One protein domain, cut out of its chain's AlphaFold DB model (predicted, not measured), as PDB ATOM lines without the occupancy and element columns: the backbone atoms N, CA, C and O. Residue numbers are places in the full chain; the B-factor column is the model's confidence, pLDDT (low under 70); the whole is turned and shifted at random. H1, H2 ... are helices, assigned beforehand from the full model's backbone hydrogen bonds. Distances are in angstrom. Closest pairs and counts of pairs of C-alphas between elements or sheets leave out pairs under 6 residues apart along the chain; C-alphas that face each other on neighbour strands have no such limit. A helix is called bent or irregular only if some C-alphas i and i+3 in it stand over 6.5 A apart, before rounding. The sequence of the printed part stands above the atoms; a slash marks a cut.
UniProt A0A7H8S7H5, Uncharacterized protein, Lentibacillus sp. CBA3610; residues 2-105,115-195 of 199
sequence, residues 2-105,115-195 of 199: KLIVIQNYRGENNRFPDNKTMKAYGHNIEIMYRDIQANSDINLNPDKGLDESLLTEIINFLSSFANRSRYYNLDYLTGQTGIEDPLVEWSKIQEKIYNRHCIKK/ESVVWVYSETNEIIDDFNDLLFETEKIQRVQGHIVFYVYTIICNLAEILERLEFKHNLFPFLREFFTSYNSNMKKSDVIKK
ATOM      1  N   LYS A   2     -22.177  20.962  19.758       90.50
ATOM      2  CA  LYS A   2     -23.630  21.081  19.463       90.50
ATOM      3  C   LYS A   2     -24.008  20.736  18.016       90.50
ATOM      4  O   LYS A   2     -25.000  20.057  17.802       90.50
ATOM      5  N   LEU A   3     -23.192  21.156  17.045       91.19
ATOM      6  CA  LEU A   3     -23.396  20.804  15.633       91.19
ATOM      7  C   LEU A   3     -23.381  19.287  15.399       91.19
ATOM      8  O   LEU A   3     -24.207  18.793  14.649       91.19
ATOM      9  N   ILE A   4     -22.495  18.558  16.079       91.44
ATOM     10  CA  ILE A   4     -22.389  17.094  15.996       91.44
ATOM     11  C   ILE A   4     -23.648  16.451  16.568       91.44
ATOM     12  O   ILE A   4     -24.255  15.631  15.895       91.44
ATOM     13  N   VAL A   5     -24.090  16.881  17.755       90.00
ATOM     14  CA  VAL A   5     -25.331  16.386  18.379       90.00
ATOM     15  C   VAL A   5     -26.532  16.611  17.456       90.00
ATOM     16  O   VAL A   5     -27.320  15.700  17.223       90.00
ATOM     17  N   ILE A   6     -26.650  17.810  16.875       91.31
ATOM     18  CA  ILE A   6     -27.731  18.141  15.940       91.31
ATOM     19  C   ILE A   6     -27.658  17.271  14.680       91.31
ATOM     20  O   ILE A   6     -28.686  16.741  14.262       91.31
ATOM     21  N   GLN A   7     -26.481  17.123  14.068       91.38
ATOM     22  CA  GLN A   7     -26.321  16.326  12.848       91.38
ATOM     23  C   GLN A   7     -26.560  14.837  13.110       91.38
ATOM     24  O   GLN A   7     -27.246  14.208  12.311       91.38
ATOM     25  N   ASN A   8     -26.093  14.297  14.240       90.62
ATOM     26  CA  ASN A   8     -26.378  12.916  14.627       90.62
ATOM     27  C   ASN A   8     -27.888  12.695  14.776       90.62
ATOM     28  O   ASN A   8     -28.464  11.833  14.117       90.62
ATOM     29  N   TYR A   9     -28.561  13.569  15.537       91.12
ATOM     30  CA  TYR A   9     -30.010  13.494  15.724       91.12
ATOM     31  C   TYR A   9     -30.770  13.568  14.393       91.12
ATOM     32  O   TYR A   9     -31.706  12.801  14.166       91.12
ATOM     33  N   ARG A  10     -30.363  14.470  13.487       92.06
ATOM     34  CA  ARG A  10     -30.943  14.574  12.140       92.06
ATOM     35  C   ARG A  10     -30.713  13.320  11.313       92.06
ATOM     36  O   ARG A  10     -31.639  12.903  10.627       92.06
ATOM     37  N   GLY A  11     -29.515  12.747  11.368       91.00
ATOM     38  CA  GLY A  11     -29.171  11.528  10.645       91.00
ATOM     39  C   GLY A  11     -30.024  10.333  11.059       91.00
ATOM     40  O   GLY A  11     -30.427   9.545  10.207       91.00
ATOM     41  N   GLU A  12     -30.348  10.234  12.345       90.88
ATOM     42  CA  GLU A  12     -31.166   9.151  12.899       90.88
ATOM     43  C   GLU A  12     -32.675   9.380  12.731       90.88
ATOM     44  O   GLU A  12     -33.426   8.433  12.511       90.88
ATOM     45  N   ASN A  13     -33.141  10.630  12.836       91.81
ATOM     46  CA  ASN A  13     -34.572  10.943  12.963       91.81
ATOM     47  C   ASN A  13     -35.161  11.700  11.762       91.81
ATOM     48  O   ASN A  13     -36.353  12.006  11.758       91.81
ATOM     49  N   ASN A  14     -34.332  12.071  10.782       91.88
ATOM     50  CA  ASN A  14     -34.683  12.899   9.623       91.88
ATOM     51  C   ASN A  14     -35.409  14.219   9.976       91.88
ATOM     52  O   ASN A  14     -36.221  14.743   9.213       91.88
ATOM     53  N   ARG A  15     -35.136  14.761  11.168       92.88
ATOM     54  CA  ARG A  15     -35.685  16.024  11.682       92.88
ATOM     55  C   ARG A  15     -34.698  16.676  12.640       92.88
ATOM     56  O   ARG A  15     -33.808  16.014  13.164       92.88
ATOM     57  N   PHE A  16     -34.859  17.969  12.892       92.50
ATOM     58  CA  PHE A  16     -34.052  18.662  13.895       92.50
ATOM     59  C   PHE A  16     -34.507  18.302  15.320       92.50
ATOM     60  O   PHE A  16     -35.703  18.068  15.527       92.50
ATOM     61  N   PRO A  17     -33.586  18.271  16.302       91.50
ATOM     62  CA  PRO A  17     -33.962  18.154  17.704       91.50
ATOM     63  C   PRO A  17     -34.779  19.376  18.124       91.50
ATOM     64  O   PRO A  17     -34.543  20.492  17.654       91.50
ATOM     65  N   ASP A  18     -35.739  19.173  19.022       91.56
ATOM     66  CA  ASP A  18     -36.507  20.287  19.562       91.56
ATOM     67  C   ASP A  18     -35.676  21.106  20.573       91.56
ATOM     68  O   ASP A  18     -34.607  20.707  21.057       91.56
ATOM     69  N   ASN A  19     -36.181  22.291  20.919       88.25
ATOM     70  CA  ASN A  19     -35.513  23.164  21.882       88.25
ATOM     71  C   ASN A  19     -35.395  22.535  23.277       88.25
ATOM     72  O   ASN A  19     -34.500  22.917  24.029       88.25
ATOM     73  N   LYS A  20     -36.281  21.606  23.653       88.38
ATOM     74  CA  LYS A  20     -36.242  20.938  24.958       88.38
ATOM     75  C   LYS A  20     -35.062  19.965  25.007       88.38
ATOM     76  O   LYS A  20     -34.292  20.019  25.964       88.38
ATOM     77  N   THR A  21     -34.864  19.170  23.957       85.44
ATOM     78  CA  THR A  21     -33.706  18.291  23.766       85.44
ATOM     79  C   THR A  21     -32.409  19.093  23.788       85.44
ATOM     80  O   THR A  21     -31.504  18.778  24.554       85.44
ATOM     81  N   MET A  22     -32.326  20.195  23.035       88.19
ATOM     82  CA  MET A  22     -31.101  21.005  23.003       88.19
ATOM     83  C   MET A  22     -30.815  21.735  24.322       88.19
ATOM     84  O   MET A  22     -29.650  21.918  24.683       88.19
ATOM     85  N   LYS A  23     -31.855  22.134  25.067       85.62
ATOM     86  CA  LYS A  23     -31.702  22.733  26.402       85.62
ATOM     87  C   LYS A  23     -31.184  21.739  27.439       85.62
ATOM     88  O   LYS A  23     -30.474  22.179  28.336       85.62
ATOM     89  N   ALA A  24     -31.475  20.443  27.303       84.00
ATOM     90  CA  ALA A  24     -30.983  19.421  28.228       84.00
ATOM     91  C   ALA A  24     -29.443  19.351  28.270       84.00
ATOM     92  O   ALA A  24     -28.870  19.146  29.335       84.00
ATOM     93  N   TYR A  25     -28.769  19.609  27.144       82.00
ATOM     94  CA  TYR A  25     -27.303  19.697  27.088       82.00
ATOM     95  C   TYR A  25     -26.742  21.022  27.641       82.00
ATOM     96  O   TYR A  25     -25.590  21.084  28.073       82.00
ATOM     97  N   GLY A  26     -27.527  22.105  27.619       78.88
ATOM     98  CA  GLY A  26     -27.127  23.416  28.138       78.88
ATOM     99  C   GLY A  26     -25.793  23.939  27.573       78.88
ATOM    100  O   GLY A  26     -25.589  24.002  26.352       78.88
ATOM    101  N   HIS A  27     -24.896  24.347  28.476       72.62
ATOM    102  CA  HIS A  27     -23.489  24.677  28.201       72.62
ATOM    103  C   HIS A  27     -22.529  23.607  28.744       72.62
ATOM    104  O   HIS A  27     -21.333  23.857  28.879       72.62
ATOM    105  N   ASN A  28     -23.032  22.412  29.058       83.94
ATOM    106  CA  ASN A  28     -22.207  21.350  29.611       83.94
ATOM    107  C   ASN A  28     -21.458  20.628  28.483       83.94
ATOM    108  O   ASN A  28     -21.979  19.727  27.819       83.94
ATOM    109  N   ILE A  29     -20.231  21.087  28.242       87.12
ATOM    110  CA  ILE A  29     -19.342  20.569  27.201       87.12
ATOM    111  C   ILE A  29     -18.976  19.114  27.499       87.12
ATOM    112  O   ILE A  29     -18.945  18.304  26.582       87.12
ATOM    113  N   GLU A  30     -18.779  18.768  28.768       88.38
ATOM    114  CA  GLU A  30     -18.449  17.412  29.208       88.38
ATOM    115  C   GLU A  30     -19.575  16.412  28.894       88.38
ATOM    116  O   GLU A  30     -19.300  15.327  28.382       88.38
ATOM    117  N   ILE A  31     -20.842  16.755  29.164       87.44
ATOM    118  CA  ILE A  31     -21.981  15.881  28.824       87.44
ATOM    119  C   ILE A  31     -22.055  15.682  27.310       87.44
ATOM    120  O   ILE A  31     -22.157  14.549  26.852       87.44
ATOM    121  N   MET A  32     -21.961  16.765  26.531       88.88
ATOM    122  CA  MET A  32     -21.970  16.659  25.069       88.88
ATOM    123  C   MET A  32     -20.799  15.825  24.553       88.88
ATOM    124  O   MET A  32     -20.973  15.055  23.620       88.88
ATOM    125  N   TYR A  33     -19.613  15.976  25.135       88.06
ATOM    126  CA  TYR A  33     -18.443  15.217  24.721       88.06
ATOM    127  C   TYR A  33     -18.603  13.723  25.000       88.06
ATOM    128  O   TYR A  33     -18.376  12.923  24.099       88.06
ATOM    129  N   ARG A  34     -19.062  13.354  26.203       85.75
ATOM    130  CA  ARG A  34     -19.333  11.955  26.563       85.75
ATOM    131  C   ARG A  34     -20.407  11.332  25.684       85.75
ATOM    132  O   ARG A  34     -20.243  10.205  25.235       85.75
ATOM    133  N   ASP A  35     -21.474  12.074  25.409       85.94
ATOM    134  CA  ASP A  35     -22.542  11.624  24.517       85.94
ATOM    135  C   ASP A  35     -22.023  11.416  23.087       85.94
ATOM    136  O   ASP A  35     -22.293  10.392  22.467       85.94
ATOM    137  N   ILE A  36     -21.190  12.333  22.585       86.94
ATOM    138  CA  ILE A  36     -20.526  12.169  21.288       86.94
ATOM    139  C   ILE A  36     -19.637  10.923  21.294       86.94
ATOM    140  O   ILE A  36     -19.758  10.129  20.373       86.94
ATOM    141  N   GLN A  37     -18.800  10.721  22.317       82.50
ATOM    142  CA  GLN A  37     -17.928   9.543  22.414       82.50
ATOM    143  C   GLN A  37     -18.718   8.230  22.468       82.50
ATOM    144  O   GLN A  37     -18.316   7.256  21.840       82.50
ATOM    145  N   ALA A  38     -19.833   8.199  23.201       81.12
ATOM    146  CA  ALA A  38     -20.656   7.004  23.361       81.12
ATOM    147  C   ALA A  38     -21.423   6.625  22.084       81.12
ATOM    148  O   ALA A  38     -21.642   5.442  21.837       81.12
ATOM    149  N   ASN A  39     -21.835   7.617  21.288       75.31
ATOM    150  CA  ASN A  39     -22.623   7.405  20.068       75.31
ATOM    151  C   ASN A  39     -21.778   7.409  18.790       75.31
ATOM    152  O   ASN A  39     -22.253   7.037  17.718       75.31
ATOM    153  N   SER A  40     -20.522   7.843  18.866       67.69
ATOM    154  CA  SER A  40     -19.602   7.710  17.752       67.69
ATOM    155  C   SER A  40     -19.041   6.290  17.736       67.69
ATOM    156  O   SER A  40     -18.261   5.934  18.614       67.69
ATOM    157  N   ASP A  41     -19.299   5.528  16.669       62.69
ATOM    158  CA  ASP A  41     -18.565   4.287  16.322       62.69
ATOM    159  C   ASP A  41     -17.052   4.543  16.063       62.69
ATOM    160  O   ASP A  41     -16.336   3.735  15.470       62.69
ATOM    161  N   ILE A  42     -16.568   5.735  16.413       55.28
ATOM    162  CA  ILE A  42     -15.327   6.349  15.982       55.28
ATOM    163  C   ILE A  42     -14.502   6.563  17.243       55.28
ATOM    164  O   ILE A  42     -14.641   7.564  17.943       55.28
ATOM    165  N   ASN A  43     -13.632   5.598  17.523       54.84
ATOM    166  CA  ASN A  43     -12.623   5.765  18.556       54.84
ATOM    167  C   ASN A  43     -11.733   6.962  18.205       54.84
ATOM    168  O   ASN A  43     -11.311   7.123  17.054       54.84
ATOM    169  N   LEU A  44     -11.442   7.790  19.210       58.03
ATOM    170  CA  LEU A  44     -10.460   8.862  19.099       58.03
ATOM    171  C   LEU A  44      -9.165   8.271  18.560       58.03
ATOM    172  O   LEU A  44      -8.681   7.272  19.088       58.03
ATOM    173  N   ASN A  45      -8.622   8.876  17.507       51.28
ATOM    174  CA  ASN A  45      -7.442   8.338  16.858       51.28
ATOM    175  C   ASN A  45      -6.258   8.314  17.856       51.28
ATOM    176  O   ASN A  45      -5.756   9.389  18.218       51.28
ATOM    177  N   PRO A  46      -5.801   7.130  18.317       49.41
ATOM    178  CA  PRO A  46      -4.706   7.029  19.278       49.41
ATOM    179  C   PRO A  46      -3.359   7.422  18.652       49.41
ATOM    180  O   PRO A  46      -2.406   7.721  19.376       49.41
ATOM    181  N   ASP A  47      -3.286   7.499  17.315       50.47
ATOM    182  CA  ASP A  47      -2.063   7.757  16.541       50.47
ATOM    183  C   ASP A  47      -1.399   9.112  16.831       50.47
ATOM    184  O   ASP A  47      -0.260   9.351  16.427       50.47
ATOM    185  N   LYS A  48      -2.056  10.016  17.569       58.31
ATOM    186  CA  LYS A  48      -1.449  11.295  17.980       58.31
ATOM    187  C   LYS A  48      -0.598  11.197  19.256       58.31
ATOM    188  O   LYS A  48      -0.015  12.208  19.654       58.31
ATOM    189  N   GLY A  49      -0.489  10.019  19.886       57.53
ATOM    190  CA  GLY A  49       0.340   9.805  21.083       57.53
ATOM    191  C   GLY A  49      -0.091  10.669  22.272       57.53
ATOM    192  O   GLY A  49       0.741  11.147  23.048       57.53
ATOM    193  N   LEU A  50      -1.392  10.951  22.354       67.31
ATOM    194  CA  LEU A  50      -1.989  11.823  23.356       67.31
ATOM    195  C   LEU A  50      -2.558  11.014  24.513       67.31
ATOM    196  O   LEU A  50      -3.056   9.908  24.338       67.31
ATOM    197  N   ASP A  51      -2.491  11.610  25.697       78.06
ATOM    198  CA  ASP A  51      -3.105  11.061  26.897       78.06
ATOM    199  C   ASP A  51      -4.589  11.421  26.925       78.06
ATOM    200  O   ASP A  51      -4.946  12.594  27.071       78.06
ATOM    201  N   GLU A  52      -5.434  10.407  26.773       79.25
ATOM    202  CA  GLU A  52      -6.887  10.528  26.844       79.25
ATOM    203  C   GLU A  52      -7.358  11.079  28.198       79.25
ATOM    204  O   GLU A  52      -8.296  11.881  28.236       79.25
ATOM    205  N   SER A  53      -6.661  10.751  29.291       85.62
ATOM    206  CA  SER A  53      -6.950  11.308  30.616       85.62
ATOM    207  C   SER A  53      -6.777  12.821  30.605       85.62
ATOM    208  O   SER A  53      -7.656  13.553  31.048       85.62
ATOM    209  N   LEU A  54      -5.683  13.317  30.025       88.88
ATOM    210  CA  LEU A  54      -5.402  14.751  29.981       88.88
ATOM    211  C   LEU A  54      -6.345  15.506  29.033       88.88
ATOM    212  O   LEU A  54      -6.733  16.635  29.325       88.88
ATOM    213  N   LEU A  55      -6.754  14.891  27.917       88.31
ATOM    214  CA  LEU A  55      -7.801  15.446  27.049       88.31
ATOM    215  C   LEU A  55      -9.131  15.576  27.802       88.31
ATOM    216  O   LEU A  55      -9.782  16.619  27.730       88.31
ATOM    217  N   THR A  56      -9.505  14.538  28.549       87.81
ATOM    218  CA  THR A  56     -10.729  14.510  29.357       87.81
ATOM    219  C   THR A  56     -10.687  15.564  30.461       87.81
ATOM    220  O   THR A  56     -11.647  16.309  30.632       87.81
ATOM    221  N   GLU A  57      -9.557  15.702  31.158       92.25
ATOM    222  CA  GLU A  57      -9.358  16.740  32.174       92.25
ATOM    223  C   GLU A  57      -9.508  18.155  31.604       92.25
ATOM    224  O   GLU A  57     -10.202  18.978  32.195       92.25
ATOM    225  N   ILE A  58      -8.935  18.428  30.425       92.88
ATOM    226  CA  ILE A  58      -9.094  19.725  29.748       92.88
ATOM    227  C   ILE A  58     -10.568  19.989  29.414       92.88
ATOM    228  O   ILE A  58     -11.056  21.099  29.615       92.88
ATOM    229  N   ILE A  59     -11.304  18.989  28.925       91.62
ATOM    230  CA  ILE A  59     -12.731  19.137  28.602       91.62
ATOM    231  C   ILE A  59     -13.564  19.384  29.861       91.62
ATOM    232  O   ILE A  59     -14.443  20.250  29.847       91.62
ATOM    233  N   ASN A  60     -13.273  18.666  30.944       91.38
ATOM    234  CA  ASN A  60     -13.951  18.827  32.227       91.38
ATOM    235  C   ASN A  60     -13.712  20.224  32.800       91.38
ATOM    236  O   ASN A  60     -14.680  20.897  33.155       91.38
ATOM    237  N   PHE A  61     -12.462  20.694  32.782       93.12
ATOM    238  CA  PHE A  61     -12.112  22.054  33.179       93.12
ATOM    239  C   PHE A  61     -12.876  23.094  32.352       93.12
ATOM    240  O   PHE A  61     -13.568  23.942  32.907       93.12
ATOM    241  N   LEU A  62     -12.834  23.002  31.015       91.44
ATOM    242  CA  LEU A  62     -13.536  23.948  30.137       91.44
ATOM    243  C   LEU A  62     -15.054  23.938  30.374       91.44
ATOM    244  O   LEU A  62     -15.702  24.985  30.304       91.44
ATOM    245  N   SER A  63     -15.629  22.769  30.669       90.38
ATOM    246  CA  SER A  63     -17.042  22.627  31.026       90.38
ATOM    247  C   SER A  63     -17.356  23.279  32.376       90.38
ATOM    248  O   SER A  63     -18.315  24.050  32.475       90.38
ATOM    249  N   SER A  64     -16.549  23.015  33.408       88.62
ATOM    250  CA  SER A  64     -16.682  23.608  34.745       88.62
ATOM    251  C   SER A  64     -16.567  25.131  34.677       88.62
ATOM    252  O   SER A  64     -17.478  25.848  35.104       88.62
ATOM    253  N   PHE A  65     -15.527  25.624  34.000       88.88
ATOM    254  CA  PHE A  65     -15.281  27.042  33.765       88.88
ATOM    255  C   PHE A  65     -16.448  27.732  33.067       88.88
ATOM    256  O   PHE A  65     -16.927  28.778  33.507       88.88
ATOM    257  N   ALA A  66     -16.975  27.125  32.002       84.31
ATOM    258  CA  ALA A  66     -18.084  27.703  31.259       84.31
ATOM    259  C   ALA A  66     -19.379  27.815  32.082       84.31
ATOM    260  O   ALA A  66     -20.158  28.730  31.798       84.31
ATOM    261  N   ASN A  67     -19.611  26.910  33.043       81.88
ATOM    262  CA  ASN A  67     -20.864  26.808  33.797       81.88
ATOM    263  C   ASN A  67     -20.827  27.459  35.185       81.88
ATOM    264  O   ASN A  67     -21.875  27.897  35.652       81.88
ATOM    265  N   ARG A  68     -19.674  27.468  35.863       78.00
ATOM    266  CA  ARG A  68     -19.580  27.817  37.291       78.00
ATOM    267  C   ARG A  68     -18.585  28.931  37.568       78.00
ATOM    268  O   ARG A  68     -18.955  29.915  38.184       78.00
ATOM    269  N   SER A  69     -17.347  28.807  37.100       79.56
ATOM    270  CA  SER A  69     -16.257  29.694  37.532       79.56
ATOM    271  C   SER A  69     -15.958  30.860  36.582       79.56
ATOM    272  O   SER A  69     -15.041  31.636  36.836       79.56
ATOM    273  N   ARG A  70     -16.764  31.077  35.529       80.25
ATOM    274  CA  ARG A  70     -16.612  32.241  34.628       80.25
ATOM    275  C   ARG A  70     -16.641  33.580  35.372       80.25
ATOM    276  O   ARG A  70     -15.921  34.498  34.992       80.25
ATOM    277  N   TYR A  71     -17.486  33.690  36.393       83.81
ATOM    278  CA  TYR A  71     -17.624  34.890  37.222       83.81
ATOM    279  C   TYR A  71     -17.013  34.705  38.610       83.81
ATOM    280  O   TYR A  71     -17.342  35.464  39.513       83.81
ATOM    281  N   TYR A  72     -16.078  33.755  38.752       85.50
ATOM    282  CA  TYR A  72     -15.458  33.405  40.027       85.50
ATOM    283  C   TYR A  72     -15.016  34.631  40.831       85.50
ATOM    284  O   TYR A  72     -15.359  34.746  41.998       85.50
ATOM    285  N   ASN A  73     -14.339  35.596  40.200       84.38
ATOM    286  CA  ASN A  73     -13.885  36.804  40.894       84.38
ATOM    287  C   ASN A  73     -15.046  37.629  41.478       84.38
ATOM    288  O   ASN A  73     -14.924  38.172  42.570       84.38
ATOM    289  N   LEU A  74     -16.173  37.735  40.766       84.06
ATOM    290  CA  LEU A  74     -17.359  38.445  41.258       84.06
ATOM    291  C   LEU A  74     -18.046  37.652  42.373       84.06
ATOM    292  O   LEU A  74     -18.439  38.233  43.382       84.06
ATOM    293  N   ASP A  75     -18.153  36.334  42.218       84.94
ATOM    294  CA  ASP A  75     -18.736  35.442  43.223       84.94
ATOM    295  C   ASP A  75     -17.918  35.487  44.525       84.94
ATOM    296  O   ASP A  75     -18.469  35.700  45.606       84.94
ATOM    297  N   TYR A  76     -16.591  35.430  44.412       85.19
ATOM    298  CA  TYR A  76     -15.660  35.549  45.528       85.19
ATOM    299  C   TYR A  76     -15.799  36.898  46.251       85.19
ATOM    300  O   TYR A  76     -15.965  36.937  47.470       85.19
ATOM    301  N   LEU A  77     -15.811  38.013  45.507       85.12
ATOM    302  CA  LEU A  77     -15.964  39.360  46.077       85.12
ATOM    303  C   LEU A  77     -17.342  39.594  46.713       85.12
ATOM    304  O   LEU A  77     -17.462  40.387  47.645       85.12
ATOM    305  N   THR A  78     -18.383  38.917  46.226       86.25
ATOM    306  CA  THR A  78     -19.747  39.000  46.775       86.25
ATOM    307  C   THR A  78     -20.003  38.003  47.910       86.25
ATOM    308  O   THR A  78     -21.121  37.919  48.417       86.25
ATOM    309  N   GLY A  79     -18.968  37.281  48.357       80.06
ATOM    310  CA  GLY A  79     -19.035  36.366  49.495       80.06
ATOM    311  C   GLY A  79     -19.654  35.005  49.175       80.06
ATOM    312  O   GLY A  79     -19.911  34.225  50.096       80.06
ATOM    313  N   GLN A  80     -19.879  34.683  47.897       77.06
ATOM    314  CA  GLN A  80     -20.215  33.323  47.490       77.06
ATOM    315  C   GLN A  80     -18.955  32.460  47.586       77.06
ATOM    316  O   GLN A  80     -18.047  32.527  46.759       77.06
ATOM    317  N   THR A  81     -18.892  31.652  48.638       66.94
ATOM    318  CA  THR A  81     -17.785  30.732  48.903       66.94
ATOM    319  C   THR A  81     -18.201  29.305  48.536       66.94
ATOM    320  O   THR A  81     -19.350  28.915  48.736       66.94
ATOM    321  N   GLY A  82     -17.284  28.524  47.953       69.12
ATOM    322  CA  GLY A  82     -17.531  27.117  47.587       69.12
ATOM    323  C   GLY A  82     -17.207  26.732  46.141       69.12
ATOM    324  O   GLY A  82     -17.331  25.560  45.791       69.12
ATOM    325  N   ILE A  83     -16.777  27.681  45.306       73.31
ATOM    326  CA  ILE A  83     -16.222  27.402  43.976       73.31
ATOM    327  C   ILE A  83     -14.694  27.358  44.110       73.31
ATOM    328  O   ILE A  83     -14.110  28.228  44.756       73.31
ATOM    329  N   GLU A  84     -14.051  26.328  43.559       81.50
ATOM    330  CA  GLU A  84     -12.586  26.265  43.469       81.50
ATOM    331  C   GLU A  84     -12.087  27.330  42.482       81.50
ATOM    332  O   GLU A  84     -12.731  27.579  41.460       81.50
ATOM    333  N   ASP A  85     -10.962  27.977  42.794       88.00
ATOM    334  CA  ASP A  85     -10.373  28.981  41.911       88.00
ATOM    335  C   ASP A  85     -10.012  28.339  40.554       88.00
ATOM    336  O   ASP A  85      -9.231  27.379  40.519       88.00
ATOM    337  N   PRO A  86     -10.558  28.839  39.428       90.56
ATOM    338  CA  PRO A  86     -10.276  28.278  38.113       90.56
ATOM    339  C   PRO A  86      -8.794  28.360  37.725       90.56
ATOM    340  O   PRO A  86      -8.343  27.520  36.952       90.56
ATOM    341  N   LEU A  87      -8.025  29.324  38.238       89.62
ATOM    342  CA  LEU A  87      -6.580  29.401  37.996       89.62
ATOM    343  C   LEU A  87      -5.834  28.291  38.739       89.62
ATOM    344  O   LEU A  87      -4.968  27.637  38.157       89.62
ATOM    345  N   VAL A  88      -6.240  27.989  39.975       90.81
ATOM    346  CA  VAL A  88      -5.686  26.866  40.745       90.81
ATOM    347  C   VAL A  88      -6.009  25.543  40.049       90.81
ATOM    348  O   VAL A  88      -5.123  24.706  39.875       90.81
ATOM    349  N   GLU A  89      -7.251  25.345  39.599       91.94
ATOM    350  CA  GLU A  89      -7.645  24.144  38.848       91.94
ATOM    351  C   GLU A  89      -6.840  24.009  37.543       91.94
ATOM    352  O   GLU A  89      -6.334  22.930  37.218       91.94
ATOM    353  N   TRP A  90      -6.645  25.119  36.827       93.00
ATOM    354  CA  TRP A  90      -5.876  25.163  35.587       93.00
ATOM    355  C   TRP A  90      -4.383  24.868  35.786       93.00
ATOM    356  O   TRP A  90      -3.807  24.086  35.019       93.00
ATOM    357  N   SER A  91      -3.776  25.385  36.858       91.62
ATOM    358  CA  SER A  91      -2.360  25.155  37.181       91.62
ATOM    359  C   SER A  91      -2.026  23.668  37.353       91.62
ATOM    360  O   SER A  91      -0.962  23.209  36.933       91.62
ATOM    361  N   LYS A  92      -2.973  22.859  37.851       93.75
ATOM    362  CA  LYS A  92      -2.832  21.393  37.947       93.75
ATOM    363  C   LYS A  92      -2.709  20.738  36.566       93.75
ATOM    364  O   LYS A  92      -1.920  19.807  36.389       93.75
ATOM    365  N   ILE A  93      -3.462  21.221  35.574       94.19
ATOM    366  CA  ILE A  93      -3.380  20.754  34.179       94.19
ATOM    367  C   ILE A  93      -2.048  21.197  33.558       94.19
ATOM    368  O   ILE A  93      -1.368  20.387  32.915       94.19
ATOM    369  N   GLN A  94      -1.638  22.450  33.786       92.31
ATOM    370  CA  GLN A  94      -0.339  22.966  33.340       92.31
ATOM    371  C   GLN A  94       0.821  22.133  33.894       92.31
ATOM    372  O   GLN A  94       1.720  21.765  33.139       92.31
ATOM    373  N   GLU A  95       0.771  21.763  35.173       92.00
ATOM    374  CA  GLU A  95       1.785  20.942  35.836       92.00
ATOM    375  C   GLU A  95       1.893  19.545  35.207       92.00
ATOM    376  O   GLU A  95       2.987  19.080  34.879       92.00
ATOM    377  N   LYS A  96       0.763  18.884  34.925       92.50
ATOM    378  CA  LYS A  96       0.747  17.590  34.213       92.50
ATOM    379  C   LYS A  96       1.364  17.689  32.815       92.50
ATOM    380  O   LYS A  96       2.112  16.802  32.395       92.50
ATOM    381  N   ILE A  97       1.075  18.767  32.087       91.00
ATOM    382  CA  ILE A  97       1.638  19.019  30.753       91.00
ATOM    383  C   ILE A  97       3.139  19.302  30.833       91.00
ATOM    384  O   ILE A  97       3.907  18.752  30.035       91.00
ATOM    385  N   TYR A  98       3.562  20.129  31.790       90.19
ATOM    386  CA  TYR A  98       4.964  20.438  32.039       90.19
ATOM    387  C   TYR A  98       5.752  19.158  32.319       90.19
ATOM    388  O   TYR A  98       6.737  18.873  31.630       90.19
ATOM    389  N   ASN A  99       5.249  18.337  33.243       89.75
ATOM    390  CA  ASN A  99       5.890  17.094  33.647       89.75
ATOM    391  C   ASN A  99       5.996  16.081  32.503       89.75
ATOM    392  O   ASN A  99       6.990  15.365  32.391       89.75
ATOM    393  N   ARG A 100       5.015  16.062  31.598       87.75
ATOM    394  CA  ARG A 100       5.032  15.166  30.441       87.75
ATOM    395  C   ARG A 100       5.957  15.628  29.314       87.75
ATOM    396  O   ARG A 100       6.631  14.796  28.711       87.75
ATOM    397  N   HIS A 101       5.941  16.913  28.956       86.38
ATOM    398  CA  HIS A 101       6.559  17.372  27.699       86.38
ATOM    399  C   HIS A 101       7.777  18.279  27.885       86.38
ATOM    400  O   HIS A 101       8.604  18.373  26.977       86.38
ATOM    401  N   CYS A 102       7.893  18.952  29.029       82.56
ATOM    402  CA  CYS A 102       8.832  20.059  29.216       82.56
ATOM    403  C   CYS A 102      10.033  19.708  30.102       82.56
ATOM    404  O   CYS A 102      11.012  20.461  30.098       82.56
ATOM    405  N   ILE A 103      10.012  18.572  30.814       70.25
ATOM    406  CA  ILE A 103      11.155  18.123  31.619       70.25
ATOM    407  C   ILE A 103      12.323  17.733  30.695       70.25
ATOM    408  O   ILE A 103      12.451  16.605  30.223       70.25
ATOM    409  N   LYS A 104      13.227  18.686  30.465       63.38
ATOM    410  CA  LYS A 104      14.626  18.462  30.077       63.38
ATOM    411  C   LYS A 104      15.517  19.304  30.994       63.38
ATOM    412  O   LYS A 104      15.117  20.401  31.373       63.38
ATOM    413  N   LYS A 105      16.689  18.751  31.364       52.47
ATOM    414  CA  LYS A 105      17.659  19.257  32.366       52.47
ATOM    415  C   LYS A 105      17.632  20.782  32.513       52.47
ATOM    416  O   LYS A 105      17.822  21.474  31.513       52.47
ATOM    417  N   GLU A 115      19.091  42.718  42.569       57.78
ATOM    418  CA  GLU A 115      18.343  43.333  43.668       57.78
ATOM    419  C   GLU A 115      17.043  43.901  43.085       57.78
ATOM    420  O   GLU A 115      16.979  45.038  42.621       57.78
ATOM    421  N   SER A 116      16.016  43.059  43.021       65.75
ATOM    422  CA  SER A 116      14.691  43.402  42.526       65.75
ATOM    423  C   SER A 116      13.670  43.034  43.584       65.75
ATOM    424  O   SER A 116      13.648  41.907  44.066       65.75
ATOM    425  N   VAL A 117      12.791  43.976  43.907       70.50
ATOM    426  CA  VAL A 117      11.599  43.698  44.706       70.50
ATOM    427  C   VAL A 117      10.529  43.181  43.750       70.50
ATOM    428  O   VAL A 117      10.070  43.918  42.878       70.50
ATOM    429  N   VAL A 118      10.156  41.912  43.892       75.81
ATOM    430  CA  VAL A 118       9.044  41.298  43.161       75.81
ATOM    431  C   VAL A 118       7.917  41.049  44.154       75.81
ATOM    432  O   VAL A 118       8.172  40.598  45.258       75.81
ATOM    433  N   TRP A 119       6.687  41.409  43.792       80.00
ATOM    434  CA  TRP A 119       5.474  41.089  44.549       80.00
ATOM    435  C   TRP A 119       4.371  40.786  43.541       80.00
ATOM    436  O   TRP A 119       3.652  41.682  43.096       80.00
ATOM    437  N   VAL A 120       4.300  39.529  43.111       84.25
ATOM    438  CA  VAL A 120       3.338  39.065  42.103       84.25
ATOM    439  C   VAL A 120       2.628  37.826  42.632       84.25
ATOM    440  O   VAL A 120       3.254  36.979  43.260       84.25
ATOM    441  N   TYR A 121       1.324  37.712  42.382       84.31
ATOM    442  CA  TYR A 121       0.574  36.495  42.692       84.31
ATOM    443  C   TYR A 121       0.767  35.450  41.589       84.31
ATOM    444  O   TYR A 121       0.655  35.768  40.403       84.31
ATOM    445  N   SER A 122       1.041  34.210  41.984       85.81
ATOM    446  CA  SER A 122       1.057  33.048  41.097       85.81
ATOM    447  C   SER A 122      -0.361  32.649  40.651       85.81
ATOM    448  O   SER A 122      -1.362  33.125  41.188       85.81
ATOM    449  N   GLU A 123      -0.462  31.691  39.720       83.38
ATOM    450  CA  GLU A 123      -1.737  31.036  39.363       83.38
ATOM    451  C   GLU A 123      -2.359  30.251  40.541       83.38
ATOM    452  O   GLU A 123      -3.530  29.883  40.484       83.38
ATOM    453  N   THR A 124      -1.597  30.011  41.617       85.00
ATOM    454  CA  THR A 124      -2.054  29.375  42.865       85.00
ATOM    455  C   THR A 124      -2.433  30.378  43.964       85.00
ATOM    456  O   THR A 124      -2.749  29.962  45.077       85.00
ATOM    457  N   ASN A 125      -2.433  31.687  43.664       83.75
ATOM    458  CA  ASN A 125      -2.579  32.797  44.621       83.75
ATOM    459  C   ASN A 125      -1.489  32.855  45.705       83.75
ATOM    460  O   ASN A 125      -1.663  33.505  46.740       83.75
ATOM    461  N   GLU A 126      -0.348  32.214  45.472       86.50
ATOM    462  CA  GLU A 126       0.828  32.324  46.330       86.50
ATOM    463  C   GLU A 126       1.648  33.551  45.921       86.50
ATOM    464  O   GLU A 126       1.683  33.940  44.751       86.50
ATOM    465  N   ILE A 127       2.282  34.204  46.893       87.31
ATOM    466  CA  ILE A 127       3.120  35.373  46.625       87.31
ATOM    467  C   ILE A 127       4.470  34.884  46.111       87.31
ATOM    468  O   ILE A 127       5.146  34.110  46.782       87.31
ATOM    469  N   ILE A 128       4.852  35.367  44.932       85.69
ATOM    470  CA  ILE A 128       6.197  35.244  44.383       85.69
ATOM    471  C   ILE A 128       6.945  36.524  44.751       85.69
ATOM    472  O   ILE A 128       6.634  37.602  44.230       85.69
ATOM    473  N   ASP A 129       7.904  36.393  45.664       86.00
ATOM    474  CA  ASP A 129       8.760  37.481  46.138       86.00
ATOM    475  C   ASP A 129      10.215  37.394  45.641       86.00
ATOM    476  O   ASP A 129      10.952  38.381  45.710       86.00
ATOM    477  N   ASP A 130      10.603  36.261  45.048       84.56
ATOM    478  CA  ASP A 130      11.907  36.049  44.419       84.56
ATOM    479  C   ASP A 130      11.860  36.211  42.886       84.56
ATOM    480  O   ASP A 130      10.983  35.702  42.180       84.56
ATOM    481  N   PHE A 131      12.854  36.916  42.337       83.56
ATOM    482  CA  PHE A 131      12.954  37.156  40.894       83.56
ATOM    483  C   PHE A 131      13.247  35.881  40.089       83.56
ATOM    484  O   PHE A 131      12.770  35.750  38.959       83.56
ATOM    485  N   ASN A 132      14.020  34.936  40.636       82.69
ATOM    486  CA  ASN A 132      14.307  33.681  39.942       82.69
ATOM    487  C   ASN A 132      13.067  32.794  39.888       82.69
ATOM    488  O   ASN A 132      12.835  32.161  38.857       82.69
ATOM    489  N   ASP A 133      12.259  32.787  40.948       83.06
ATOM    490  CA  ASP A 133      10.978  32.082  40.970       83.06
ATOM    491  C   ASP A 133      10.002  32.677  39.943       83.06
ATOM    492  O   ASP A 133       9.412  31.936  39.154       83.06
ATOM    493  N   LEU A 134       9.924  34.010  39.834       84.94
ATOM    494  CA  LEU A 134       9.134  34.669  38.786       84.94
ATOM    495  C   LEU A 134       9.607  34.283  37.375       84.94
ATOM    496  O   LEU A 134       8.792  34.006  36.486       84.94
ATOM    497  N   LEU A 135      10.924  34.280  37.147       84.44
ATOM    498  CA  LEU A 135      11.507  33.905  35.860       84.44
ATOM    499  C   LEU A 135      11.207  32.436  35.532       84.44
ATOM    500  O   LEU A 135      10.840  32.120  34.397       84.44
ATOM    501  N   PHE A 136      11.331  31.551  36.522       84.19
ATOM    502  CA  PHE A 136      11.038  30.132  36.383       84.19
ATOM    503  C   PHE A 136       9.570  29.888  36.025       84.19
ATOM    504  O   PHE A 136       9.299  29.187  35.047       84.19
ATOM    505  N   GLU A 137       8.632  30.504  36.747       84.56
ATOM    506  CA  GLU A 137       7.198  30.393  36.462       84.56
ATOM    507  C   GLU A 137       6.853  30.960  35.076       84.56
ATOM    508  O   GLU A 137       6.137  30.331  34.294       84.56
ATOM    509  N   THR A 138       7.457  32.086  34.689       84.38
ATOM    510  CA  THR A 138       7.264  32.665  33.349       84.38
ATOM    511  C   THR A 138       7.754  31.721  32.245       84.38
ATOM    512  O   THR A 138       7.049  31.487  31.258       84.38
ATOM    513  N   GLU A 139       8.951  31.144  32.393       84.19
ATOM    514  CA  GLU A 139       9.472  30.163  31.438       84.19
ATOM    515  C   GLU A 139       8.603  28.904  31.376       84.19
ATOM    516  O   GLU A 139       8.361  28.364  30.289       84.19
ATOM    517  N   LYS A 140       8.136  28.425  32.533       86.31
ATOM    518  CA  LYS A 140       7.252  27.265  32.649       86.31
ATOM    519  C   LYS A 140       5.962  27.502  31.867       86.31
ATOM    520  O   LYS A 140       5.655  26.704  30.977       86.31
ATOM    521  N   ILE A 141       5.271  28.614  32.117       85.44
ATOM    522  CA  ILE A 141       4.028  28.988  31.426       85.44
ATOM    523  C   ILE A 141       4.254  29.046  29.912       85.44
ATOM    524  O   ILE A 141       3.513  28.416  29.153       85.44
ATOM    525  N   GLN A 142       5.322  29.710  29.456       83.69
ATOM    526  CA  GLN A 142       5.630  29.821  28.025       83.69
ATOM    527  C   GLN A 142       5.855  28.461  27.354       83.69
ATOM    528  O   GLN A 142       5.396  28.234  26.232       83.69
ATOM    529  N   ARG A 143       6.555  27.534  28.023       84.25
ATOM    530  CA  ARG A 143       6.792  26.186  27.486       84.25
ATOM    531  C   ARG A 143       5.509  25.364  27.444       84.25
ATOM    532  O   ARG A 143       5.265  24.660  26.466       84.25
ATOM    533  N   VAL A 144       4.685  25.462  28.484       89.81
ATOM    534  CA  VAL A 144       3.441  24.698  28.618       89.81
ATOM    535  C   VAL A 144       2.365  25.182  27.643       89.81
ATOM    536  O   VAL A 144       1.632  24.361  27.086       89.81
ATOM    537  N   GLN A 145       2.297  26.487  27.372       88.19
ATOM    538  CA  GLN A 145       1.242  27.094  26.558       88.19
ATOM    539  C   GLN A 145       1.120  26.470  25.162       88.19
ATOM    540  O   GLN A 145       0.020  26.112  24.739       88.19
ATOM    541  N   GLY A 146       2.239  26.261  24.461       88.12
ATOM    542  CA  GLY A 146       2.217  25.631  23.136       88.12
ATOM    543  C   GLY A 146       1.677  24.195  23.165       88.12
ATOM    544  O   GLY A 146       1.003  23.754  22.234       88.12
ATOM    545  N   HIS A 147       1.919  23.464  24.256       88.94
ATOM    546  CA  HIS A 147       1.386  22.118  24.438       88.94
ATOM    547  C   HIS A 147      -0.111  22.124  24.741       88.94
ATOM    548  O   HIS A 147      -0.832  21.362  24.103       88.94
ATOM    549  N   ILE A 148      -0.593  22.986  25.643       89.94
ATOM    550  CA  ILE A 148      -2.034  23.155  25.919       89.94
ATOM    551  C   ILE A 148      -2.798  23.386  24.622       89.94
ATOM    552  O   ILE A 148      -3.778  22.707  24.317       89.94
ATOM    553  N   VAL A 149      -2.302  24.330  23.833       89.00
ATOM    554  CA  VAL A 149      -2.871  24.689  22.544       89.00
ATOM    555  C   VAL A 149      -2.941  23.474  21.614       89.00
ATOM    556  O   VAL A 149      -3.955  23.260  20.954       89.00
ATOM    557  N   PHE A 150      -1.905  22.634  21.595       87.75
ATOM    558  CA  PHE A 150      -1.915  21.389  20.829       87.75
ATOM    559  C   PHE A 150      -2.974  20.382  21.309       87.75
ATOM    560  O   PHE A 150      -3.614  19.734  20.474       87.75
ATOM    561  N   TYR A 151      -3.206  20.263  22.621       88.50
ATOM    562  CA  TYR A 151      -4.287  19.425  23.156       88.50
ATOM    563  C   TYR A 151      -5.659  19.939  22.704       88.50
ATOM    564  O   TYR A 151      -6.438  19.170  22.142       88.50
ATOM    565  N   VAL A 152      -5.928  21.240  22.858       89.81
ATOM    566  CA  VAL A 152      -7.197  21.856  22.428       89.81
ATOM    567  C   VAL A 152      -7.396  21.719  20.918       89.81
ATOM    568  O   VAL A 152      -8.468  21.309  20.474       89.81
ATOM    569  N   TYR A 153      -6.355  21.987  20.125       88.12
ATOM    570  CA  TYR A 153      -6.368  21.773  18.677       88.12
ATOM    571  C   TYR A 153      -6.767  20.338  18.334       88.12
ATOM    572  O   TYR A 153      -7.626  20.118  17.485       88.12
ATOM    573  N   THR A 154      -6.196  19.360  19.035       86.12
ATOM    574  CA  THR A 154      -6.502  17.955  18.777       86.12
ATOM    575  C   THR A 154      -7.945  17.599  19.121       86.12
ATOM    576  O   THR A 154      -8.579  16.894  18.338       86.12
ATOM    577  N   ILE A 155      -8.490  18.124  20.224       87.50
ATOM    578  CA  ILE A 155      -9.918  17.970  20.548       87.50
ATOM    579  C   ILE A 155     -10.768  18.479  19.378       87.50
ATOM    580  O   ILE A 155     -11.664  17.775  18.919       87.50
ATOM    581  N   ILE A 156     -10.464  19.669  18.850       89.31
ATOM    582  CA  ILE A 156     -11.216  20.260  17.734       89.31
ATOM    583  C   ILE A 156     -11.090  19.410  16.464       89.31
ATOM    584  O   ILE A 156     -12.111  19.136  15.838       89.31
ATOM    585  N   CYS A 157      -9.886  18.951  16.105       87.44
ATOM    586  CA  CYS A 157      -9.683  18.059  14.958       87.44
ATOM    587  C   CYS A 157     -10.521  16.784  15.070       87.44
ATOM    588  O   CYS A 157     -11.179  16.397  14.112       87.44
ATOM    589  N   ASN A 158     -10.523  16.148  16.244       86.12
ATOM    590  CA  ASN A 158     -11.271  14.912  16.456       86.12
ATOM    591  C   ASN A 158     -12.781  15.156  16.315       86.12
ATOM    592  O   ASN A 158     -13.490  14.374  15.692       86.12
ATOM    593  N   LEU A 159     -13.280  16.280  16.836       89.06
ATOM    594  CA  LEU A 159     -14.677  16.675  16.672       89.06
ATOM    595  C   LEU A 159     -15.031  16.987  15.209       89.06
ATOM    596  O   LEU A 159     -16.126  16.647  14.767       89.06
ATOM    597  N   ALA A 160     -14.131  17.633  14.466       90.81
ATOM    598  CA  ALA A 160     -14.321  17.922  13.046       90.81
ATOM    599  C   ALA A 160     -14.380  16.630  12.215       90.81
ATOM    600  O   ALA A 160     -15.277  16.480  11.386       90.81
ATOM    601  N   GLU A 161     -13.510  15.663  12.510       87.81
ATOM    602  CA  GLU A 161     -13.519  14.345  11.872       87.81
ATOM    603  C   GLU A 161     -14.814  13.570  12.172       87.81
ATOM    604  O   GLU A 161     -15.415  12.985  11.270       87.81
ATOM    605  N   ILE A 162     -15.292  13.600  13.423       89.00
ATOM    606  CA  ILE A 162     -16.577  12.984  13.794       89.00
ATOM    607  C   ILE A 162     -17.731  13.633  13.019       89.00
ATOM    608  O   ILE A 162     -18.583  12.926  12.481       89.00
ATOM    609  N   LEU A 163     -17.755  14.968  12.933       91.25
ATOM    610  CA  LEU A 163     -18.777  15.700  12.181       91.25
ATOM    611  C   LEU A 163     -18.790  15.290  10.704       91.25
ATOM    612  O   LEU A 163     -19.850  14.987  10.162       91.25
ATOM    613  N   GLU A 164     -17.620  15.248  10.070       90.31
ATOM    614  CA  GLU A 164     -17.468  14.847   8.673       90.31
ATOM    615  C   GLU A 164     -17.972  13.418   8.433       90.31
ATOM    616  O   GLU A 164     -18.768  13.178   7.524       90.31
ATOM    617  N   ARG A 165     -17.576  12.470   9.287       88.94
ATOM    618  CA  ARG A 165     -18.016  11.073   9.182       88.94
ATOM    619  C   ARG A 165     -19.527  10.926   9.350       88.94
ATOM    620  O   ARG A 165     -20.132  10.154   8.610       88.94
ATOM    621  N   LEU A 166     -20.148  11.666  10.272       90.06
ATOM    622  CA  LEU A 166     -21.607  11.671  10.435       90.06
ATOM    623  C   LEU A 166     -22.321  12.206   9.193       90.06
ATOM    624  O   LEU A 166     -23.323  11.632   8.761       90.06
ATOM    625  N   GLU A 167     -21.798  13.276   8.595       91.69
ATOM    626  CA  GLU A 167     -22.359  13.843   7.369       91.69
ATOM    627  C   GLU A 167     -22.311  12.852   6.207       91.69
ATOM    628  O   GLU A 167     -23.302  12.724   5.489       91.69
ATOM    629  N   PHE A 168     -21.213  12.104   6.067       91.06
ATOM    630  CA  PHE A 168     -21.111  11.033   5.076       91.06
ATOM    631  C   PHE A 168     -22.024   9.843   5.392       91.06
ATOM    632  O   PHE A 168     -22.728   9.375   4.502       91.06
ATOM    633  N   LYS A 169     -22.063   9.376   6.649       90.31
ATOM    634  CA  LYS A 169     -22.883   8.225   7.081       90.31
ATOM    635  C   LYS A 169     -24.365   8.424   6.757       90.31
ATOM    636  O   LYS A 169     -25.028   7.491   6.317       90.31
ATOM    637  N   HIS A 170     -24.870   9.638   6.959       90.94
ATOM    638  CA  HIS A 170     -26.291   9.955   6.817       90.94
ATOM    639  C   HIS A 170     -26.625  10.790   5.570       90.94
ATOM    640  O   HIS A 170     -27.772  11.208   5.419       90.94
ATOM    641  N   ASN A 171     -25.659  11.035   4.672       92.50
ATOM    642  CA  ASN A 171     -25.813  11.896   3.488       92.50
ATOM    643  C   ASN A 171     -26.443  13.264   3.821       92.50
ATOM    644  O   ASN A 171     -27.396  13.711   3.177       92.50
ATOM    645  N   LEU A 172     -25.942  13.913   4.875       90.69
ATOM    646  CA  LEU A 172     -26.544  15.127   5.425       90.69
ATOM    647  C   LEU A 172     -26.154  16.375   4.637       90.69
ATOM    648  O   LEU A 172     -24.989  16.588   4.310       90.69
ATOM    649  N   PHE A 173     -27.138  17.256   4.450       87.56
ATOM    650  CA  PHE A 173     -26.958  18.605   3.922       87.56
ATOM    651  C   PHE A 173     -27.587  19.641   4.875       87.56
ATOM    652  O   PHE A 173     -28.612  19.351   5.517       87.56
ATOM    653  N   PRO A 174     -27.015  20.855   5.000       89.00
ATOM    654  CA  PRO A 174     -25.739  21.307   4.426       89.00
ATOM    655  C   PRO A 174     -24.513  20.669   5.107       89.00
ATOM    656  O   PRO A 174     -24.630  20.117   6.202       89.00
ATOM    657  N   PHE A 175     -23.348  20.777   4.459       90.25
ATOM    658  CA  PHE A 175     -22.065  20.280   4.960       90.25
ATOM    659  C   PHE A 175     -21.427  21.276   5.935       90.25
ATOM    660  O   PHE A 175     -20.773  22.238   5.547       90.25
ATOM    661  N   LEU A 176     -21.612  21.049   7.231       92.12
ATOM    662  CA  LEU A 176     -21.053  21.887   8.289       92.12
ATOM    663  C   LEU A 176     -19.554  21.645   8.496       92.12
ATOM    664  O   LEU A 176     -18.889  22.496   9.090       92.12
ATOM    665  N   ARG A 177     -18.997  20.534   7.990       90.62
ATOM    666  CA  ARG A 177     -17.541  20.296   8.012       90.62
ATOM    667  C   ARG A 177     -16.737  21.400   7.314       90.62
ATOM    668  O   ARG A 177     -15.585  21.625   7.669       90.62
ATOM    669  N   GLU A 178     -17.341  22.131   6.375       90.19
ATOM    670  CA  GLU A 178     -16.682  23.215   5.634       90.19
ATOM    671  C   GLU A 178     -16.198  24.351   6.553       90.19
ATOM    672  O   GLU A 178     -15.137  24.936   6.318       90.19
ATOM    673  N   PHE A 179     -16.897  24.593   7.670       90.25
ATOM    674  CA  PHE A 179     -16.477  25.558   8.694       90.25
ATOM    675  C   PHE A 179     -15.211  25.131   9.455       90.25
ATOM    676  O   PHE A 179     -14.592  25.955  10.129       90.25
ATOM    677  N   PHE A 180     -14.818  23.860   9.359       90.25
ATOM    678  CA  PHE A 180     -13.696  23.271  10.093       90.25
ATOM    679  C   PHE A 180     -12.562  22.795   9.181       90.25
ATOM    680  O   PHE A 180     -11.672  22.083   9.638       90.25
ATOM    681  N   THR A 181     -12.531  23.229   7.920       84.81
ATOM    682  CA  THR A 181     -11.491  22.869   6.934       84.81
ATOM    683  C   THR A 181     -10.061  23.053   7.452       84.81
ATOM    684  O   THR A 181      -9.217  22.182   7.249       84.81
ATOM    685  N   SER A 182      -9.792  24.119   8.212       82.25
ATOM    686  CA  SER A 182      -8.488  24.358   8.856       82.25
ATOM    687  C   SER A 182      -8.079  23.267   9.858       82.25
ATOM    688  O   SER A 182      -6.888  23.023  10.054       82.25
ATOM    689  N   TYR A 183      -9.049  22.590  10.475       81.50
ATOM    690  CA  TYR A 183      -8.857  21.546  11.487       81.50
ATOM    691  C   TYR A 183      -8.873  20.126  10.907       81.50
ATOM    692  O   TYR A 183      -8.518  19.186  11.614       81.50
ATOM    693  N   ASN A 184      -9.184  19.974   9.617       68.31
ATOM    694  CA  ASN A 184      -9.020  18.718   8.878       68.31
ATOM    695  C   ASN A 184      -7.578  18.531   8.362       68.31
ATOM    696  O   ASN A 184      -7.258  17.532   7.723       68.31
ATOM    697  N   SER A 185      -6.689  19.494   8.628       63.16
ATOM    698  CA  SER A 185      -5.292  19.439   8.204       63.16
ATOM    699  C   SER A 185      -4.413  18.677   9.210       63.16
ATOM    700  O   SER A 185      -4.457  18.901  10.424       63.16
ATOM    701  N   ASN A 186      -3.556  17.784   8.701       65.88
ATOM    702  CA  ASN A 186      -2.561  17.040   9.485       65.88
ATOM    703  C   ASN A 186      -1.368  17.934   9.876       65.88
ATOM    704  O   ASN A 186      -0.220  17.668   9.515       65.88
ATOM    705  N   MET A 187      -1.632  19.026  10.603       75.44
ATOM    706  CA  MET A 187      -0.577  19.865  11.167       75.44
ATOM    707  C   MET A 187       0.306  19.035  12.102       75.44
ATOM    708  O   MET A 187      -0.187  18.344  12.998       75.44
ATOM    709  N   LYS A 188       1.629  19.129  11.935       81.31
ATOM    710  CA  LYS A 188       2.561  18.452  12.839       81.31
ATOM    711  C   LYS A 188       2.505  19.116  14.213       81.31
ATOM    712  O   LYS A 188       2.428  20.340  14.324       81.31
ATOM    713  N   LYS A 189       2.648  18.315  15.274       82.50
ATOM    714  CA  LYS A 189       2.714  18.789  16.671       82.50
ATOM    715  C   LYS A 189       3.704  19.950  16.855       82.50
ATOM    716  O   LYS A 189       3.398  20.915  17.549       82.50
ATOM    717  N   SER A 190       4.871  19.879  16.210       83.44
ATOM    718  CA  SER A 190       5.899  20.930  16.251       83.44
ATOM    719  C   SER A 190       5.412  22.284  15.748       83.44
ATOM    720  O   SER A 190       5.860  23.313  16.249       83.44
ATOM    721  N   ASP A 191       4.526  22.278  14.759       83.62
ATOM    722  CA  ASP A 191       4.078  23.482  14.069       83.62
ATOM    723  C   ASP A 191       3.002  24.173  14.903       83.62
ATOM    724  O   ASP A 191       3.010  25.391  15.045       83.62
ATOM    725  N   VAL A 192       2.137  23.379  15.539       83.69
ATOM    726  CA  VAL A 192       1.112  23.867  16.467       83.69
ATOM    727  C   VAL A 192       1.743  24.473  17.724       83.69
ATOM    728  O   VAL A 192       1.379  25.580  18.104       83.69
ATOM    729  N   ILE A 193       2.735  23.807  18.327       85.25
ATOM    730  CA  ILE A 193       3.406  24.296  19.550       85.25
ATOM    731  C   ILE A 193       4.120  25.635  19.321       85.25
ATOM    732  O   ILE A 193       4.184  26.466  20.222       85.25
ATOM    733  N   LYS A 194       4.682  25.850  18.125       82.12
ATOM    734  CA  LYS A 194       5.456  27.058  17.798       82.12
ATOM    735  C   LYS A 194       4.592  28.235  17.341       82.12
ATOM    736  O   LYS A 194       5.122  29.340  17.206       82.12
ATOM    737  N   LYS A 195       3.298  28.028  17.071       74.19
ATOM    738  CA  LYS A 195       2.403  29.105  16.639       74.19
ATOM    739  C   LYS A 195       2.197  30.104  17.775       74.19
ATOM    740  O   LYS A 195       1.649  29.773  18.819       74.19
TER     741      LYS A 195
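AT A GLANCE: This is residues 2 to 105 and 115 to 195 of the 199 residues of an uncharacterized protein of Lentibacillus sp. CBA3610 (UniProt A0A7H8S7H5). One very long helix, H7, runs as a spine along the longest axis, and shorter helices pack on it: H1 alongside its last residues, H4 and H6 side by side across it, and H8 folding back along it with H9 following. H3 bridges H1 and H4, while H2 and H5 lie farther out, reached through their neighbours. The printed part has 185 residues with nine named helices, H1 to H9 in order, and no named strand; the class is all helix. It is loose, with a radius of gyration of the C-alphas of 20.0 A, and spans 69 by 43 by 24 A.

IN THESE COORDINATES: Find C-alpha 2 at (-23.630, 21.081, 19.463), where H1, residues 2 to 13, begins. Next come H2, residues 19 to 25, H3, residues 29 to 39, and H4, residues 52 to 67, 22.6 A long. H5, residues 69 to 77, is irregular, with C-alphas 70 and 73 8.2 A apart. H6 covers residues 86 to 102, 22.6 A. From C-alpha 131 at (12.954, 37.156, 40.894), H7 runs 57.1 A to C-alpha 169 at (-22.883, 8.225, 7.081), with a kink of 26 degrees near residue 144. H8, residues 176 to 183, is irregular, with C-alphas 179 and 182 8.1 A apart; H9, residues 189 to 194, follows.

HOW THE PARTS SIT: Start at H7, the hub, which touches five helices. Its residues 159 to 169 touch H1 at a shallow tilt of 18 degrees, the same way; the closest C-alphas, of Ile 4 and Leu 163, are 5.4 A apart. H4 touches it about perpendicular, at 86 degrees, closest at the C-alphas of Leu 55 and Tyr 151, 6.6 A. H6 touches it at 90 degrees, with C-alphas Tyr 98 and Val 144 closest at 5.7 A. H7 and H8 form a hairpin, closest at C-alphas Cys 157 and Tyr 183, 5.0 A. H9 touches H7 closest at C-alphas Gly 146 and Ile 193, 4.0 A. Farther out, H3 touches H4, with C-alphas Ile 29 and Ser 63 4.9 A apart. H2 is close to H3 but not clearly touching; H5 and H4 meet only through their link. In H1, H3, H4 and H9 every O i to N i+4 pair is within hydrogen-bond range; in H2 2 of 3 are, in H5 3 of 5, in H6 12 of 13, in H7 33 of 35, and in H8 1 of 4, beside 3 of 5 O i to N i+3 pairs.

THE WHOLE: The two C-alphas farthest apart, of Asn 14 and Glu 115, are 70.0 A apart. Residues 106 to 114 are not printed, and C-alphas 105 and 115 are 26.6 A apart across the cut. The link from H3 to H4 is long. Look for pLDDT under 70 at residues 40 to 50, 81 to 82, 104 to 105, 115 to 116 and 184 to 186.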